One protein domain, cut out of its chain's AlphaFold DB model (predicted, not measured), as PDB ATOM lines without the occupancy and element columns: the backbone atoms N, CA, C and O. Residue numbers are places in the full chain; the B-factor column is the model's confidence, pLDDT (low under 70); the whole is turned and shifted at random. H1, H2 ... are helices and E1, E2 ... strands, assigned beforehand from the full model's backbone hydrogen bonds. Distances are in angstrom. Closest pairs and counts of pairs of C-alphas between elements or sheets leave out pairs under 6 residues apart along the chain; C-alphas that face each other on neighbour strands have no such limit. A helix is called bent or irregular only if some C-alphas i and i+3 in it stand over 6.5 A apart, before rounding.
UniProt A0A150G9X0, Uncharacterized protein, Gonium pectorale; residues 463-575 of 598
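Overview. This is residues 463 to 575 of the 598 residues of an uncharacterized protein of Gonium pectorale (UniProt A0A150G9X0). A strongly twisted sheet of five strands, E1, E2, E8, E4 and E5, has a smaller sheet, E3, E7 and E6, folded back partly over it, the two joined where E5 runs on into E6. The short helices H1 and H2 sit at one end and graze both sheets, while residues 493 to 498 of a long loop stick out at the other end. The printed part has 113 residues, with two named helices and eight named strands in the order E1 E2 E3 H1 E4 E5 E6 E7 E8 H2; both sheets, E1 - E2 - E8 - E4 - E5 and E3 - E7 - E6, are antiparallel. The class is mostly strand, and the whole is compact, with a radius of gyration of the C-alphas of 14.7 A and spans of 46 by 33 by 22 A.

Arrangement. E1, residues 468 to 473, forms a hairpin with E2, residues 479 to 489; N 470 and O 482 are 3.0 A apart, within hydrogen-bond range. E2 is also antiparallel to E8, residues 553 to 559, with N 485 and O 555 at 2.9 A. E8 is antiparallel to E4, residues 518 to 523, with N 522 and O 556 at 2.8 A. E4 and E5, residues 526 to 528, are a hairpin, with N 528 and O 521 at 2.8 A. E5 runs on at 44 degrees into E6, residues 531 to 534, which forms a hairpin with E7, residues 540 to 545; N 541 and O 533 are 2.9 A apart. E3, residues 505 to 510, is antiparallel to E7, with N 508 and O 542 at 3.0 A. Between the sheets, E7 and E8 are near each other, and the closest C-alphas of E4 and E7, Leu 521 and Phe 544, are 7.4 A apart. H1, residues 512 to 517, is close to but not clearly touching H2, residues 567 to 570; the C-alphas of Cys 514 and Phe 570 are 5.8 A apart. H1 is irregular, with C-alphas 513 and 516 7.2 A apart; 0 of its 2 O i to N i+4 pairs and 2 of its 3 O i to N i+3 pairs are within range, while H2 is too short for an O i to N i+4 pair.

Along the chain. E1 begins at C-alpha 468, (-14.036, 4.241, 23.124), and is 15.7 A long. E2 is the longest strand, 32.4 A. E3 measures 16.2 A, H1 10.1 A, E4 15.1 A, E5 6.5 A, E6 9.9 A, E7 15.4 A and E8 19.6 A. H2, 4.9 A, ends at C-alpha 570, (-13.822, 18.012, 22.197).

Size, cuts and confidence. The C-alphas farthest apart, those of Ser 478 and Thr 495, are 48.3 A apart. The printed part has no cut. The link from E2 to E3 is long, with 15 residues. Mean pLDDT of the printed part is 87.8; residues 549 to 551 are under 70.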
ATOM      1  N   VAL A 463     -11.523   4.392  39.088       82.81
ATOM      2  CA  VAL A 463     -10.709   4.741  37.913       82.81
ATOM      3  C   VAL A 463     -11.552   4.697  36.642       82.81
ATOM      4  O   VAL A 463     -12.435   3.847  36.506       82.81
ATOM      5  N   ALA A 464     -11.261   5.611  35.718       84.69
ATOM      6  CA  ALA A 464     -11.771   5.568  34.354       84.69
ATOM      7  C   ALA A 464     -10.903   4.630  33.499       84.69
ATOM      8  O   ALA A 464      -9.681   4.596  33.646       84.69
ATOM      9  N   GLY A 465     -11.550   3.855  32.632       84.75
ATOM     10  CA  GLY A 465     -10.913   3.083  31.572       84.75
ATOM     11  C   GLY A 465     -10.631   3.935  30.328       84.75
ATOM     12  O   GLY A 465     -10.860   5.146  30.350       84.75
ATOM     13  N   PRO A 466     -10.162   3.317  29.233       86.38
ATOM     14  CA  PRO A 466      -9.843   4.040  28.008       86.38
ATOM     15  C   PRO A 466     -11.079   4.650  27.338       86.38
ATOM     16  O   PRO A 466     -12.209   4.215  27.598       86.38
ATOM     17  N   LEU A 467     -10.865   5.635  26.462       90.94
ATOM     18  CA  LEU A 467     -11.945   6.222  25.667       90.94
ATOM     19  C   LEU A 467     -12.257   5.343  24.449       90.94
ATOM     20  O   LEU A 467     -11.377   5.002  23.662       90.94
ATOM     21  N   VAL A 468     -13.531   5.011  24.262       94.25
ATOM     22  CA  VAL A 468     -14.036   4.241  23.124       94.25
ATOM     23  C   VAL A 468     -14.971   5.120  22.302       94.25
ATOM     24  O   VAL A 468     -15.932   5.681  22.827       94.25
ATOM     25  N   LEU A 469     -14.696   5.224  21.002       95.56
ATOM     26  CA  LEU A 469     -15.549   5.918  20.040       95.56
ATOM     27  C   LEU A 469     -16.482   4.930  19.340       95.56
ATOM     28  O   LEU A 469     -16.050   3.868  18.894       95.56
ATOM     29  N   SER A 470     -17.752   5.298  19.195       96.44
ATOM     30  CA  SER A 470     -18.725   4.538  18.403       96.44
ATOM     31  C   SER A 470     -19.706   5.453  17.673       96.44
ATOM     32  O   SER A 470     -20.003   6.564  18.117       96.44
ATOM     33  N   THR A 471     -20.214   4.999  16.529       96.06
ATOM     34  CA  THR A 471     -21.308   5.670  15.821       96.06
ATOM     35  C   THR A 471     -22.640   5.350  16.496       96.06
ATOM     36  O   THR A 471     -22.887   4.222  16.918       96.06
ATOM     37  N   THR A 472     -23.505   6.352  16.621       95.81
ATOM     38  CA  THR A 472     -24.800   6.241  17.305       95.81
ATOM     39  C   THR A 472     -25.815   7.218  16.698       95.81
ATOM     40  O   THR A 472     -25.568   7.804  15.640       95.81
ATOM     41  N   VAL A 473     -26.954   7.409  17.363       94.38
ATOM     42  CA  VAL A 473     -27.919   8.472  17.063       94.38
ATOM     43  C   VAL A 473     -28.198   9.358  18.280       94.38
ATOM     44  O   VAL A 473     -28.059   8.922  19.425       94.38
ATOM     45  N   ASP A 474     -28.584  10.610  18.033       91.38
ATOM     46  CA  ASP A 474     -29.073  11.531  19.063       91.38
ATOM     47  C   ASP A 474     -30.548  11.273  19.433       91.38
ATOM     48  O   ASP A 474     -31.192  10.345  18.937       91.38
ATOM     49  N   GLN A 475     -31.108  12.088  20.330       87.12
ATOM     50  CA  GLN A 475     -32.476  11.916  20.834       87.12
ATOM     51  C   GLN A 475     -33.556  12.231  19.784       87.12
ATOM     52  O   GLN A 475     -34.735  11.978  20.029       87.12
ATOM     53  N   GLN A 476     -33.170  12.765  18.622       91.50
ATOM     54  CA  GLN A 476     -34.021  12.954  17.449       91.50
ATOM     55  C   GLN A 476     -33.818  11.853  16.390       91.50
ATOM     56  O   GLN A 476     -34.487  11.875  15.357       91.50
ATOM     57  N   GLY A 477     -32.927  10.884  16.629       92.56
ATOM     58  CA  GLY A 477     -32.574   9.837  15.667       92.56
ATOM     59  C   GLY A 477     -31.570  10.288  14.597       92.56
ATOM     60  O   GLY A 477     -31.349   9.557  13.631       92.56
ATOM     61  N   SER A 478     -30.958  11.468  14.742       95.44
ATOM     62  CA  SER A 478     -29.944  11.974  13.806       95.44
ATOM     63  C   SER A 478     -28.605  11.268  14.044       95.44
ATOM     64  O   SER A 478     -28.302  10.964  15.198       95.44
ATOM     65  N   PRO A 479     -27.759  11.046  13.018       96.75
ATOM     66  CA  PRO A 479     -26.427  10.469  13.207       96.75
ATOM     67  C   PRO A 479     -25.592  11.254  14.224       96.75
ATOM     68  O   PRO A 479     -25.586  12.484  14.198       96.75
ATOM     69  N   ALA A 480     -24.871  10.542  15.087       96.88
ATOM     70  CA  ALA A 480     -24.041  11.093  16.154       96.88
ATOM     71  C   ALA A 480     -22.830  10.190  16.456       96.88
ATOM     72  O   ALA A 480     -22.743   9.055  15.981       96.88
ATOM     73  N   VAL A 481     -21.894  10.690  17.263       97.50
ATOM     74  CA  VAL A 481     -20.755   9.923  17.789       97.50
ATOM     75  C   VAL A 481     -20.864   9.867  19.308       97.50
ATOM     76  O   VAL A 481     -21.066  10.893  19.956       97.50
ATOM     77  N   ALA A 482     -20.754   8.669  19.876       96.38
ATOM     78  CA  ALA A 482     -20.630   8.458  21.310       96.38
ATOM     79  C   ALA A 482     -19.153   8.311  21.676       96.38
ATOM     80  O   ALA A 482     -18.448   7.470  21.112       96.38
ATOM     81  N   MET A 483     -18.713   9.108  22.644       95.69
ATOM     82  CA  MET A 483     -17.430   8.954  23.320       95.69
ATOM     83  C   MET A 483     -17.707   8.331  24.688       95.69
ATOM     84  O   MET A 483     -18.392   8.952  25.501       95.69
ATOM     85  N   CYS A 484     -17.240   7.107  24.924       94.00
ATOM     86  CA  CYS A 484     -17.582   6.306  26.100       94.00
ATOM     87  C   CYS A 484     -16.342   5.914  26.912       94.00
ATOM     88  O   CYS A 484     -15.311   5.571  26.343       94.00
ATOM     89  N   THR A 485     -16.447   5.887  28.240       91.56
ATOM     90  CA  THR A 485     -15.445   5.280  29.136       91.56
ATOM     91  C   THR A 485     -16.131   4.426  30.201       91.56
ATOM     92  O   THR A 485     -17.271   4.688  30.584       91.56
ATOM     93  N   ASN A 486     -15.444   3.391  30.686       89.31
ATOM     94  CA  ASN A 486     -15.926   2.549  31.778       89.31
ATOM     95  C   ASN A 486     -15.319   2.980  33.110       89.31
ATOM     96  O   ASN A 486     -14.102   2.951  33.285       89.31
ATOM     97  N   ILE A 487     -16.168   3.296  34.082       85.38
ATOM     98  CA  ILE A 487     -15.755   3.506  35.466       85.38
ATOM     99  C   ILE A 487     -15.716   2.166  36.193       85.38
ATOM    100  O   ILE A 487     -16.707   1.430  36.228       85.38
ATOM    101  N   THR A 488     -14.589   1.881  36.846       86.00
ATOM    102  CA  THR A 488     -14.415   0.687  37.680       86.00
ATOM    103  C   THR A 488     -13.968   1.049  39.095       86.00
ATOM    104  O   THR A 488     -13.210   1.995  39.312       86.00
ATOM    105  N   ALA A 489     -14.460   0.292  40.077       84.75
ATOM    106  CA  ALA A 489     -14.051   0.423  41.469       84.75
ATOM    107  C   ALA A 489     -12.743  -0.338  41.720       84.75
ATOM    108  O   ALA A 489     -12.577  -1.475  41.276       84.75
ATOM    109  N   GLN A 490     -11.837   0.262  42.489       84.94
ATOM    110  CA  GLN A 490     -10.558  -0.329  42.874       84.94
ATOM    111  C   GLN A 490     -10.325  -0.261  44.388       84.94
ATOM    112  O   GLN A 490     -11.001   0.450  45.130       84.94
ATOM    113  N   ARG A 491      -9.334  -1.014  44.873       87.31
ATOM    114  CA  ARG A 491      -8.947  -0.985  46.289       87.31
ATOM    115  C   ARG A 491      -8.055   0.218  46.577       87.31
ATOM    116  O   ARG A 491      -6.998   0.369  45.976       87.31
ATOM    117  N   CYS A 492      -8.428   0.991  47.587       86.62
ATOM    118  CA  CYS A 492      -7.636   2.084  48.140       86.62
ATOM    119  C   CYS A 492      -7.327   1.845  49.630       86.62
ATOM    120  O   CYS A 492      -7.911   0.976  50.284       86.62
ATOM    121  N   ARG A 493      -6.380   2.605  50.193       87.50
ATOM    122  CA  ARG A 493      -6.074   2.563  51.634       87.50
ATOM    123  C   ARG A 493      -7.144   3.334  52.408       87.50
ATOM    124  O   ARG A 493      -7.245   4.536  52.214       87.50
ATOM    125  N   ARG A 494      -7.862   2.690  53.340       83.00
ATOM    126  CA  ARG A 494      -8.940   3.304  54.162       83.00
ATOM    127  C   ARG A 494      -8.562   4.602  54.899       83.00
ATOM    128  O   ARG A 494      -9.447   5.336  55.318       83.00
ATOM    129  N   THR A 495      -7.270   4.859  55.104       83.06
ATOM    130  CA  THR A 495      -6.731   6.073  55.741       83.06
ATOM    131  C   THR A 495      -6.351   7.182  54.755       83.06
ATOM    132  O   THR A 495      -6.020   8.281  55.185       83.06
ATOM    133  N   ALA A 496      -6.366   6.922  53.445       83.62
ATOM    134  CA  ALA A 496      -6.115   7.937  52.431       83.62
ATOM    135  C   ALA A 496      -7.342   8.838  52.255       83.62
ATOM    136  O   ALA A 496      -8.471   8.347  52.215       83.62
ATOM    137  N   PHE A 497      -7.098  10.142  52.093       80.44
ATOM    138  CA  PHE A 497      -8.124  11.187  51.987       80.44
ATOM    139  C   PHE A 497      -9.244  10.832  50.997       80.44
ATOM    140  O   PHE A 497     -10.421  10.948  51.327       80.44
ATOM    141  N   CYS A 498      -8.866  10.315  49.824       80.12
ATOM    142  CA  CYS A 498      -9.791   9.996  48.744       80.12
ATOM    143  C   CYS A 498     -10.567   8.674  48.919       80.12
ATOM    144  O   CYS A 498     -11.469   8.409  48.137       80.12
ATOM    145  N   CYS A 499     -10.217   7.806  49.877       83.88
ATOM    146  CA  CYS A 499     -10.612   6.392  49.812       83.88
ATOM    147  C   CYS A 499     -12.027   6.068  50.312       83.88
ATOM    148  O   CYS A 499     -12.691   5.207  49.744       83.88
ATOM    149  N   ASN A 500     -12.500   6.741  51.363       77.19
ATOM    150  CA  ASN A 500     -13.832   6.481  51.937       77.19
ATOM    151  C   ASN A 500     -14.925   7.340  51.287       77.19
ATOM    152  O   ASN A 500     -15.967   7.577  51.892       77.19
ATOM    153  N   MET A 501     -14.660   7.861  50.093       74.75
ATOM    154  CA  MET A 501     -15.583   8.736  49.398       74.75
ATOM    155  C   MET A 501     -16.553   7.911  48.529       74.75
ATOM    156  O   MET A 501     -16.169   6.880  47.978       74.75
ATOM    157  N   THR A 502     -17.809   8.355  48.423       70.12
ATOM    158  CA  THR A 502     -18.873   7.731  47.608       70.12
ATOM    159  C   THR A 502     -18.689   8.025  46.102       70.12
ATOM    160  O   THR A 502     -17.575   8.263  45.652       70.12
ATOM    161  N   TYR A 503     -19.737   8.004  45.272       71.12
ATOM    162  CA  TYR A 503     -19.605   8.339  43.846       71.12
ATOM    163  C   TYR A 503     -20.895   8.972  43.325       71.12
ATOM    164  O   TYR A 503     -21.788   8.286  42.837       71.12
ATOM    165  N   SER A 504     -21.033  10.282  43.507       70.38
ATOM    166  CA  SER A 504     -22.276  11.009  43.222       70.38
ATOM    167  C   SER A 504     -22.256  11.796  41.911       70.38
ATOM    168  O   SER A 504     -23.325  12.014  41.332       70.38
ATOM    169  N   LYS A 505     -21.070  12.206  41.436       77.19
ATOM    170  CA  LYS A 505     -20.904  13.112  40.292       77.19
ATOM    171  C   LYS A 505     -19.525  13.002  39.624       77.19
ATOM    172  O   LYS A 505     -18.545  12.774  40.320       77.19
ATOM    173  N   ILE A 506     -19.432  13.218  38.308       80.81
ATOM    174  CA  ILE A 506     -18.164  13.332  37.546       80.81
ATOM    175  C   ILE A 506     -18.201  14.567  36.648       80.81
ATOM    176  O   ILE A 506     -19.274  14.938  36.166       80.81
ATOM    177  N   GLU A 507     -17.036  15.152  36.366       85.00
ATOM    178  CA  GLU A 507     -16.883  16.263  35.428       85.00
ATOM    179  C   GLU A 507     -15.831  15.981  34.346       85.00
ATOM    180  O   GLU A 507     -14.689  15.631  34.638       85.00
ATOM    181  N   VAL A 508     -16.177  16.186  33.076       89.00
ATOM    182  CA  VAL A 508     -15.203  16.137  31.971       89.00
ATOM    183  C   VAL A 508     -14.963  17.568  31.477       89.00
ATOM    184  O   VAL A 508     -15.925  18.197  31.029       89.00
ATOM    185  N   PRO A 509     -13.737  18.122  31.571       89.81
ATOM    186  CA  PRO A 509     -13.384  19.412  30.989       89.81
ATOM    187  C   PRO A 509     -13.372  19.344  29.464       89.81
ATOM    188  O   PRO A 509     -12.712  18.488  28.870       89.81
ATOM    189  N   ILE A 510     -14.096  20.264  28.832       92.62
ATOM    190  CA  ILE A 510     -14.280  20.305  27.381       92.62
ATOM    191  C   ILE A 510     -13.791  21.628  26.802       92.62
ATOM    192  O   ILE A 510     -13.707  22.639  27.502       92.62
ATOM    193  N   SER A 511     -13.540  21.647  25.497       92.62
ATOM    194  CA  SER A 511     -13.462  22.902  24.759       92.62
ATOM    195  C   SER A 511     -14.831  23.590  24.757       92.62
ATOM    196  O   SER A 511     -15.836  23.003  24.340       92.62
ATOM    197  N   ASN A 512     -14.884  24.854  25.185       92.81
ATOM    198  CA  ASN A 512     -16.117  25.648  25.223       92.81
ATOM    199  C   ASN A 512     -16.780  25.755  23.829       92.81
ATOM    200  O   ASN A 512     -18.008  25.753  23.720       92.81
ATOM    201  N   SER A 513     -15.992  25.733  22.744       94.19
ATOM    202  CA  SER A 513     -16.509  25.736  21.366       94.19
ATOM    203  C   SER A 513     -17.347  24.501  21.019       94.19
ATOM    204  O   SER A 513     -18.210  24.586  20.151       94.19
ATOM    205  N   CYS A 514     -17.138  23.370  21.703       95.31
ATOM    206  CA  CYS A 514     -17.870  22.121  21.474       95.31
ATOM    207  C   CYS A 514     -19.146  21.979  22.314       95.31
ATOM    208  O   CYS A 514     -19.932  21.049  22.107       95.31
ATOM    209  N   ARG A 515     -19.418  22.932  23.214       94.38
ATOM    210  CA  ARG A 515     -20.647  22.987  24.015       94.38
ATOM    211  C   ARG A 515     -21.947  22.903  23.183       94.38
ATOM    212  O   ARG A 515     -22.853  22.193  23.622       94.38
ATOM    213  N   PRO A 516     -22.079  23.548  22.000       95.00
ATOM    214  CA  PRO A 516     -23.287  23.452  21.172       95.00
ATOM    215  C   PRO A 516     -23.474  22.096  20.479       95.00
ATOM    216  O   PRO A 516     -24.563  21.831  19.962       95.00
ATOM    217  N   ASP A 517     -22.448  21.237  20.447       95.44
ATOM    218  CA  ASP A 517     -22.485  19.946  19.755       95.44
ATOM    219  C   ASP A 517     -22.790  18.743  20.647       95.44
ATOM    220  O   ASP A 517     -23.182  17.700  20.119       95.44
ATOM    221  N   LEU A 518     -22.757  18.903  21.973       95.38
ATOM    222  CA  LEU A 518     -23.272  17.907  22.914       95.38
ATOM    223  C   LEU A 518     -24.794  17.717  22.753       95.38
ATOM    224  O   LEU A 518     -25.555  18.681  22.638       95.38
ATOM    225  N   ARG A 519     -25.253  16.462  22.747       94.75
ATOM    226  CA  ARG A 519     -26.663  16.078  22.551       94.75
ATOM    227  C   ARG A 519     -27.270  15.390  23.766       94.75
ATOM    228  O   ARG A 519     -28.360  15.771  24.187       94.75
ATOM    229  N   ILE A 520     -26.576  14.393  24.320       92.25
ATOM    230  CA  ILE A 520     -27.059  13.535  25.412       92.25
ATOM    231  C   ILE A 520     -25.870  13.051  26.251       92.25
ATOM    232  O   ILE A 520     -24.773  12.873  25.717       92.25
ATOM    233  N   LEU A 521     -26.105  12.750  27.531       93.56
ATOM    234  CA  LEU A 521     -25.255  11.848  28.312       93.56
ATOM    235  C   LEU A 521     -25.943  10.501  28.492       93.56
ATOM    236  O   LEU A 521     -27.162  10.439  28.617       93.56
ATOM    237  N   SER A 522     -25.172   9.427  28.563       91.25
ATOM    238  CA  SER A 522     -25.670   8.088  28.864       91.25
ATOM    239  C   SER A 522     -24.870   7.478  30.005       91.25
ATOM    240  O   SER A 522     -23.651   7.639  30.056       91.25
ATOM    241  N   ILE A 523     -25.552   6.782  30.916       89.56
ATOM    242  CA  ILE A 523     -24.932   5.969  31.967       89.56
ATOM    243  C   ILE A 523     -25.530   4.568  31.868       89.56
ATOM    244  O   ILE A 523     -26.738   4.408  32.054       89.56
ATOM    245  N   ASN A 524     -24.708   3.557  31.582       89.88
ATOM    246  CA  ASN A 524     -25.142   2.174  31.338       89.88
ATOM    247  C   ASN A 524     -26.282   2.085  30.298       89.88
ATOM    248  O   ASN A 524     -27.291   1.415  30.518       89.88
ATOM    249  N   GLY A 525     -26.164   2.833  29.196       88.50
ATOM    250  CA  GLY A 525     -27.183   2.916  28.141       88.50
ATOM    251  C   GLY A 525     -28.414   3.779  28.470       88.50
ATOM    252  O   GLY A 525     -29.202   4.073  27.570       88.50
ATOM    253  N   LEU A 526     -28.592   4.224  29.719       89.88
ATOM    254  CA  LEU A 526     -29.713   5.076  30.121       89.88
ATOM    255  C   LEU A 526     -29.384   6.552  29.891       89.88
ATOM    256  O   LEU A 526     -28.476   7.100  30.519       89.88
ATOM    257  N   GLN A 527     -30.171   7.208  29.034       90.31
ATOM    258  CA  GLN A 527     -30.037   8.639  28.759       90.31
ATOM    259  C   GLN A 527     -30.261   9.490  30.020       90.31
ATOM    260  O   GLN A 527     -31.167   9.241  30.822       90.31
ATOM    261  N   ARG A 528     -29.441  10.530  30.168       87.62
ATOM    262  CA  ARG A 528     -29.463  11.519  31.247       87.62
ATOM    263  C   ARG A 528     -29.393  12.935  30.665       87.62
ATOM    264  O   ARG A 528     -28.699  13.148  29.665       87.62
ATOM    265  N   PRO A 529     -30.062  13.921  31.290       82.06
ATOM    266  CA  PRO A 529     -29.776  15.322  31.011       82.06
ATOM    267  C   PRO A 529     -28.338  15.642  31.446       82.06
ATOM    268  O   PRO A 529     -27.901  15.197  32.506       82.06
ATOM    269  N   PHE A 530     -27.613  16.427  30.649       84.69
ATOM    270  CA  PHE A 530     -26.360  17.037  31.096       84.69
ATOM    271  C   PHE A 530     -26.638  18.274  31.947       84.69
ATOM    272  O   PHE A 530     -27.571  19.035  31.674       84.69
ATOM    273  N   SER A 531     -25.764  18.526  32.917       86.12
ATOM    274  CA  SER A 531     -25.594  19.851  33.511       86.12
ATOM    275  C   SER A 531     -24.178  20.377  33.219       86.12
ATOM    276  O   SER A 531     -23.308  19.633  32.756       86.12
ATOM    277  N   TRP A 532     -23.955  21.680  33.410       90.31
ATOM    278  CA  TRP A 532     -22.687  22.344  33.083       90.31
ATOM    279  C   TRP A 532     -21.952  22.784  34.350       90.31
ATOM    280  O   TRP A 532     -22.558  23.340  35.272       90.31
ATOM    281  N   GLY A 533     -20.644  22.557  34.405       86.88
ATOM    282  CA  GLY A 533     -19.723  23.315  35.245       86.88
ATOM    283  C   GLY A 533     -19.200  24.505  34.461       86.88
ATOM    284  O   GLY A 533     -18.808  24.356  33.307       86.88
ATOM    285  N   LEU A 534     -19.263  25.682  35.073       88.38
ATOM    286  CA  LEU A 534     -18.748  26.935  34.536       88.38
ATOM    287  C   LEU A 534     -17.862  27.521  35.631       88.38
ATOM    288  O   LEU A 534     -18.325  27.671  36.765       88.38
ATOM    289  N   TYR A 535     -16.610  27.784  35.288       83.25
ATOM    290  CA  TYR A 535     -15.560  28.217  36.202       83.25
ATOM    291  C   TYR A 535     -14.849  29.442  35.629       83.25
ATOM    292  O   TYR A 535     -15.045  29.800  34.465       83.25
ATOM    293  N   ASP A 536     -14.009  30.073  36.444       76.19
ATOM    294  CA  ASP A 536     -13.148  31.162  35.989       76.19
ATOM    295  C   ASP A 536     -12.187  30.686  34.878       76.19
ATOM    296  O   ASP A 536     -11.875  29.497  34.762       76.19
ATOM    297  N   ASN A 537     -11.695  31.625  34.063       77.06
ATOM    298  CA  ASN A 537     -10.832  31.371  32.895       77.06
ATOM    299  C   ASN A 537     -11.491  30.530  31.776       77.06
ATOM    300  O   ASN A 537     -10.831  29.700  31.155       77.06
ATOM    301  N   ASP A 538     -12.794  30.728  31.531       81.81
ATOM    302  CA  ASP A 538     -13.588  30.065  30.475       81.81
ATOM    303  C   ASP A 538     -13.597  28.520  30.527       81.81
ATOM    304  O   ASP A 538     -13.968  27.843  29.561       81.81
ATOM    305  N   LEU A 539     -13.238  27.944  31.678       85.25
ATOM    306  CA  LEU A 539     -13.235  26.506  31.907       85.25
ATOM    307  C   LEU A 539     -14.676  25.977  31.999       85.25
ATOM    308  O   LEU A 539     -15.428  26.288  32.927       85.25
ATOM    309  N   VAL A 540     -15.044  25.130  31.035       90.19
ATOM    310  CA  VAL A 540     -16.354  24.473  30.956       90.19
ATOM    311  C   VAL A 540     -16.205  22.973  31.180       90.19
ATOM    312  O   VAL A 540     -15.376  22.317  30.547       90.19
ATOM    313  N   THR A 541     -17.049  22.408  32.043       90.62
ATOM    314  CA  THR A 541     -17.161  20.956  32.225       90.62
ATOM    315  C   THR A 541     -18.564  20.447  31.934       90.62
ATOM    316  O   THR A 541     -19.562  21.113  32.221       90.62
ATOM    317  N   VAL A 542     -18.656  19.240  31.378       91.12
ATOM    318  CA  VAL A 542     -19.911  18.485  31.308       91.12
ATOM    319  C   VAL A 542     -20.032  17.586  32.540       91.12
ATOM    320  O   VAL A 542     -19.080  16.892  32.900       91.12
ATOM    321  N   LYS A 543     -21.192  17.624  33.203       88.81
ATOM    322  CA  LYS A 543     -21.445  16.939  34.476       88.81
ATOM    323  C   LYS A 543     -22.314  15.699  34.297       88.81
ATOM    324  O   LYS A 543     -23.408  15.779  33.737       88.81
ATOM    325  N   PHE A 544     -21.850  14.584  34.853       86.50
ATOM    326  CA  PHE A 544     -22.640  13.374  35.067       86.50
ATOM    327  C   PHE A 544     -23.110  13.355  36.520       86.50
ATOM    328  O   PHE A 544     -22.351  12.958  37.401       86.50
ATOM    329  N   ASP A 545     -24.338  13.800  36.772       80.38
ATOM    330  CA  ASP A 545     -24.946  13.819  38.107       80.38
ATOM    331  C   ASP A 545     -25.783  12.542  38.364       80.38
ATOM    332  O   ASP A 545     -26.239  11.881  37.429       80.38
ATOM    333  N   SER A 546     -26.065  12.224  39.635       74.06
ATOM    334  CA  SER A 546     -26.972  11.125  40.048       74.06
ATOM    335  C   SER A 546     -26.547   9.730  39.562       74.06
ATOM    336  O   SER A 546     -27.339   8.961  39.005       74.06
ATOM    337  N   LEU A 547     -25.272   9.403  39.776       75.19
ATOM    338  CA  LEU A 547     -24.679   8.124  39.388       75.19
ATOM    339  C   LEU A 547     -25.296   6.950  40.186       75.19
ATOM    340  O   LEU A 547     -25.564   7.091  41.381       75.19
ATOM    341  N   PRO A 548     -25.546   5.785  39.556       70.12
ATOM    342  CA  PRO A 548     -26.150   4.638  40.230       70.12
ATOM    343  C   PRO A 548     -25.179   3.953  41.205       70.12
ATOM    344  O   PRO A 548     -23.968   3.938  40.996       70.12
ATOM    345  N   ALA A 549     -25.731   3.313  42.241       67.94
ATOM    346  CA  ALA A 549     -25.002   2.392  43.111       67.94
ATOM    347  C   ALA A 549     -25.271   0.927  42.682       67.94
ATOM    348  O   ALA A 549     -26.437   0.575  42.495       67.94
ATOM    349  N   PRO A 550     -24.250   0.053  42.562       65.75
ATOM    350  CA  PRO A 550     -22.834   0.322  42.788       65.75
ATOM    351  C   PRO A 550     -22.214   1.212  41.691       65.75
ATOM    352  O   PRO A 550     -22.647   1.167  40.541       65.75
ATOM    353  N   PRO A 551     -21.181   1.994  42.043       65.81
ATOM    354  CA  PRO A 551     -20.613   3.059  41.214       65.81
ATOM    355  C   PRO A 551     -19.633   2.548  40.151       65.81
ATOM    356  O   PRO A 551     -18.448   2.880  40.124       65.81
ATOM    357  N   THR A 552     -20.140   1.684  39.285       75.62
ATOM    358  CA  THR A 552     -19.411   1.091  38.165       75.62
ATOM    359  C   THR A 552     -20.312   1.092  36.948       75.62
ATOM    360  O   THR A 552     -21.489   0.734  37.055       75.62
ATOM    361  N   GLY A 553     -19.778   1.468  35.795       84.38
ATOM    362  CA  GLY A 553     -20.581   1.530  34.587       84.38
ATOM    363  C   GLY A 553     -19.934   2.274  33.437       84.38
ATOM    364  O   GLY A 553     -18.965   3.014  33.616       84.38
ATOM    365  N   GLU A 554     -20.525   2.084  32.268       90.62
ATOM    366  CA  GLU A 554     -20.195   2.823  31.061       90.62
ATOM    367  C   GLU A 554     -20.821   4.214  31.125       90.62
ATOM    368  O   GLU A 554     -21.989   4.374  31.496       90.62
ATOM    369  N   MET A 555     -20.046   5.225  30.753       90.25
ATOM    370  CA  MET A 555     -20.479   6.612  30.685       90.25
ATOM    371  C   MET A 555     -20.112   7.177  29.332       90.25
ATOM    372  O   MET A 555     -18.937   7.192  28.970       90.25
ATOM    373  N   CYS A 556     -21.121   7.644  28.605       93.44
ATOM    374  CA  CYS A 556     -20.950   8.199  27.274       93.44
ATOM    375  C   CYS A 556     -21.450   9.636  27.208       93.44
ATOM    376  O   CYS A 556     -22.507   9.959  27.756       93.44
ATOM    377  N   TRP A 557     -20.749  10.471  26.452       94.31
ATOM    378  CA  TRP A 557     -21.277  11.732  25.945       94.31
ATOM    379  C   TRP A 557     -21.455  11.629  24.430       94.31
ATOM    380  O   TRP A 557     -20.583  11.141  23.711       94.31
ATOM    381  N   ILE A 558     -22.638  12.024  23.959       95.94
ATOM    382  CA  ILE A 558     -23.053  11.891  22.561       95.94
ATOM    383  C   ILE A 558     -22.999  13.267  21.910       95.94
ATOM    384  O   ILE A 558     -23.630  14.210  22.398       95.94
ATOM    385  N   VAL A 559     -22.258  13.376  20.811       97.00
ATOM    386  CA  VAL A 559     -21.978  14.625  20.096       97.00
ATOM    387  C   VAL A 559     -22.381  14.540  18.625       97.00
ATOM    388  O   VAL A 559     -22.385  13.465  18.018       97.00
ATOM    389  N   ARG A 560     -22.734  15.687  18.038       96.69
ATOM    390  CA  ARG A 560     -23.021  15.799  16.600       96.69
ATOM    391  C   ARG A 560     -21.765  15.455  15.766       96.69
ATOM    392  O   ARG A 560     -20.667  15.827  16.173       96.69
ATOM    393  N   PRO A 561     -21.900  14.820  14.583       95.56
ATOM    394  CA  PRO A 561     -20.788  14.620  13.659       95.56
ATOM    395  C   PRO A 561     -20.222  15.966  13.190       95.56
ATOM    396  O   PRO A 561     -20.971  16.850  12.771       95.56
ATOM    397  N   GLY A 562     -18.904  16.115  13.261       94.62
ATOM    398  CA  GLY A 562     -18.191  17.365  12.995       94.62
ATOM    399  C   GLY A 562     -16.843  17.380  13.724       94.62
ATOM    400  O   GLY A 562     -16.447  16.347  14.266       94.62
ATOM    401  N   PRO A 563     -16.140  18.525  13.792       95.69
ATOM    402  CA  PRO A 563     -14.844  18.623  14.471       95.69
ATOM    403  C   PRO A 563     -14.891  18.153  15.932       95.69
ATOM    404  O   PRO A 563     -14.011  17.426  16.375       95.69
ATOM    405  N   CYS A 564     -15.969  18.485  16.649       96.56
ATOM    406  CA  CYS A 564     -16.208  18.095  18.041       96.56
ATOM    407  C   CYS A 564     -16.584  16.613  18.245       96.56
ATOM    408  O   CYS A 564     -16.815  16.203  19.380       96.56
ATOM    409  N   ALA A 565     -16.647  15.808  17.177       95.50
ATOM    410  CA  ALA A 565     -16.728  14.349  17.262       95.50
ATOM    411  C   ALA A 565     -15.348  13.676  17.411       95.50
ATOM    412  O   ALA A 565     -15.284  12.465  17.614       95.50
ATOM    413  N   ASP A 566     -14.262  14.452  17.343       94.19
ATOM    414  CA  ASP A 566     -12.902  14.026  17.667       94.19
ATOM    415  C   ASP A 566     -12.564  14.405  19.129       94.19
ATOM    416  O   ASP A 566     -12.689  15.583  19.491       94.19
ATOM    417  N   PRO A 567     -12.124  13.456  19.980       91.12
ATOM    418  CA  PRO A 567     -11.638  13.725  21.336       91.12
ATOM    419  C   PRO A 567     -10.598  14.850  21.436       91.12
ATOM    420  O   PRO A 567     -10.625  15.604  22.409       91.12
ATOM    421  N   VAL A 568      -9.725  15.003  20.434       91.38
ATOM    422  CA  VAL A 568      -8.664  16.027  20.400       91.38
ATOM    423  C   VAL A 568      -9.239  17.446  20.292       91.38
ATOM    424  O   VAL A 568      -8.640  18.396  20.789       91.38
ATOM    425  N   ASN A 569     -10.425  17.600  19.699       93.88
ATOM    426  CA  ASN A 569     -11.117  18.890  19.609       93.88
ATOM    427  C   ASN A 569     -12.155  19.072  20.727       93.88
ATOM    428  O   ASN A 569     -12.412  20.196  21.162       93.88
ATOM    429  N   PHE A 570     -12.780  17.979  21.174       93.56
ATOM    430  CA  PHE A 570     -13.822  18.012  22.197       93.56
ATOM    431  C   PHE A 570     -13.264  18.260  23.599       93.56
ATOM    432  O   PHE A 570     -13.818  19.063  24.352       93.56
ATOM    433  N   CYS A 571     -12.185  17.574  23.966       91.12
ATOM    434  CA  CYS A 571     -11.618  17.630  25.306       91.12
ATOM    435  C   CYS A 571     -10.646  18.805  25.464       91.12
ATOM    436  O   CYS A 571      -9.942  19.190  24.528       91.12
ATOM    437  N   LEU A 572     -10.603  19.388  26.664       86.94
ATOM    438  CA  LEU A 572      -9.755  20.548  26.935       86.94
ATOM    439  C   LEU A 572      -8.269  20.223  26.686       86.94
ATOM    440  O   LEU A 572      -7.761  19.194  27.130       86.94
ATOM    441  N   SER A 573      -7.580  21.098  25.947       85.81
ATOM    442  CA  SER A 573      -6.179  20.911  25.525       85.81
ATOM    443  C   SER A 573      -5.906  19.590  24.778       85.81
ATOM    444  O   SER A 573      -4.787  19.079  24.815       85.81
ATOM    445  N   GLY A 574      -6.920  19.020  24.117       84.62
ATOM    446  CA  GLY A 574      -6.810  17.781  23.342       84.62
ATOM    447  C   GLY A 574      -6.567  16.517  24.163       84.62
ATOM    448  O   GLY A 574      -6.209  15.483  23.602       84.62
ATOM    449  N   GLN A 575      -6.763  16.572  25.484       83.38
ATOM    450  CA  GLN A 575      -6.654  15.415  26.368       83.38
ATOM    451  C   GLN A 575      -7.935  15.257  27.173       83.38
ATOM    452  O   GLN A 575      -8.299  16.126  27.967       83.38
TER     453      GLN A 575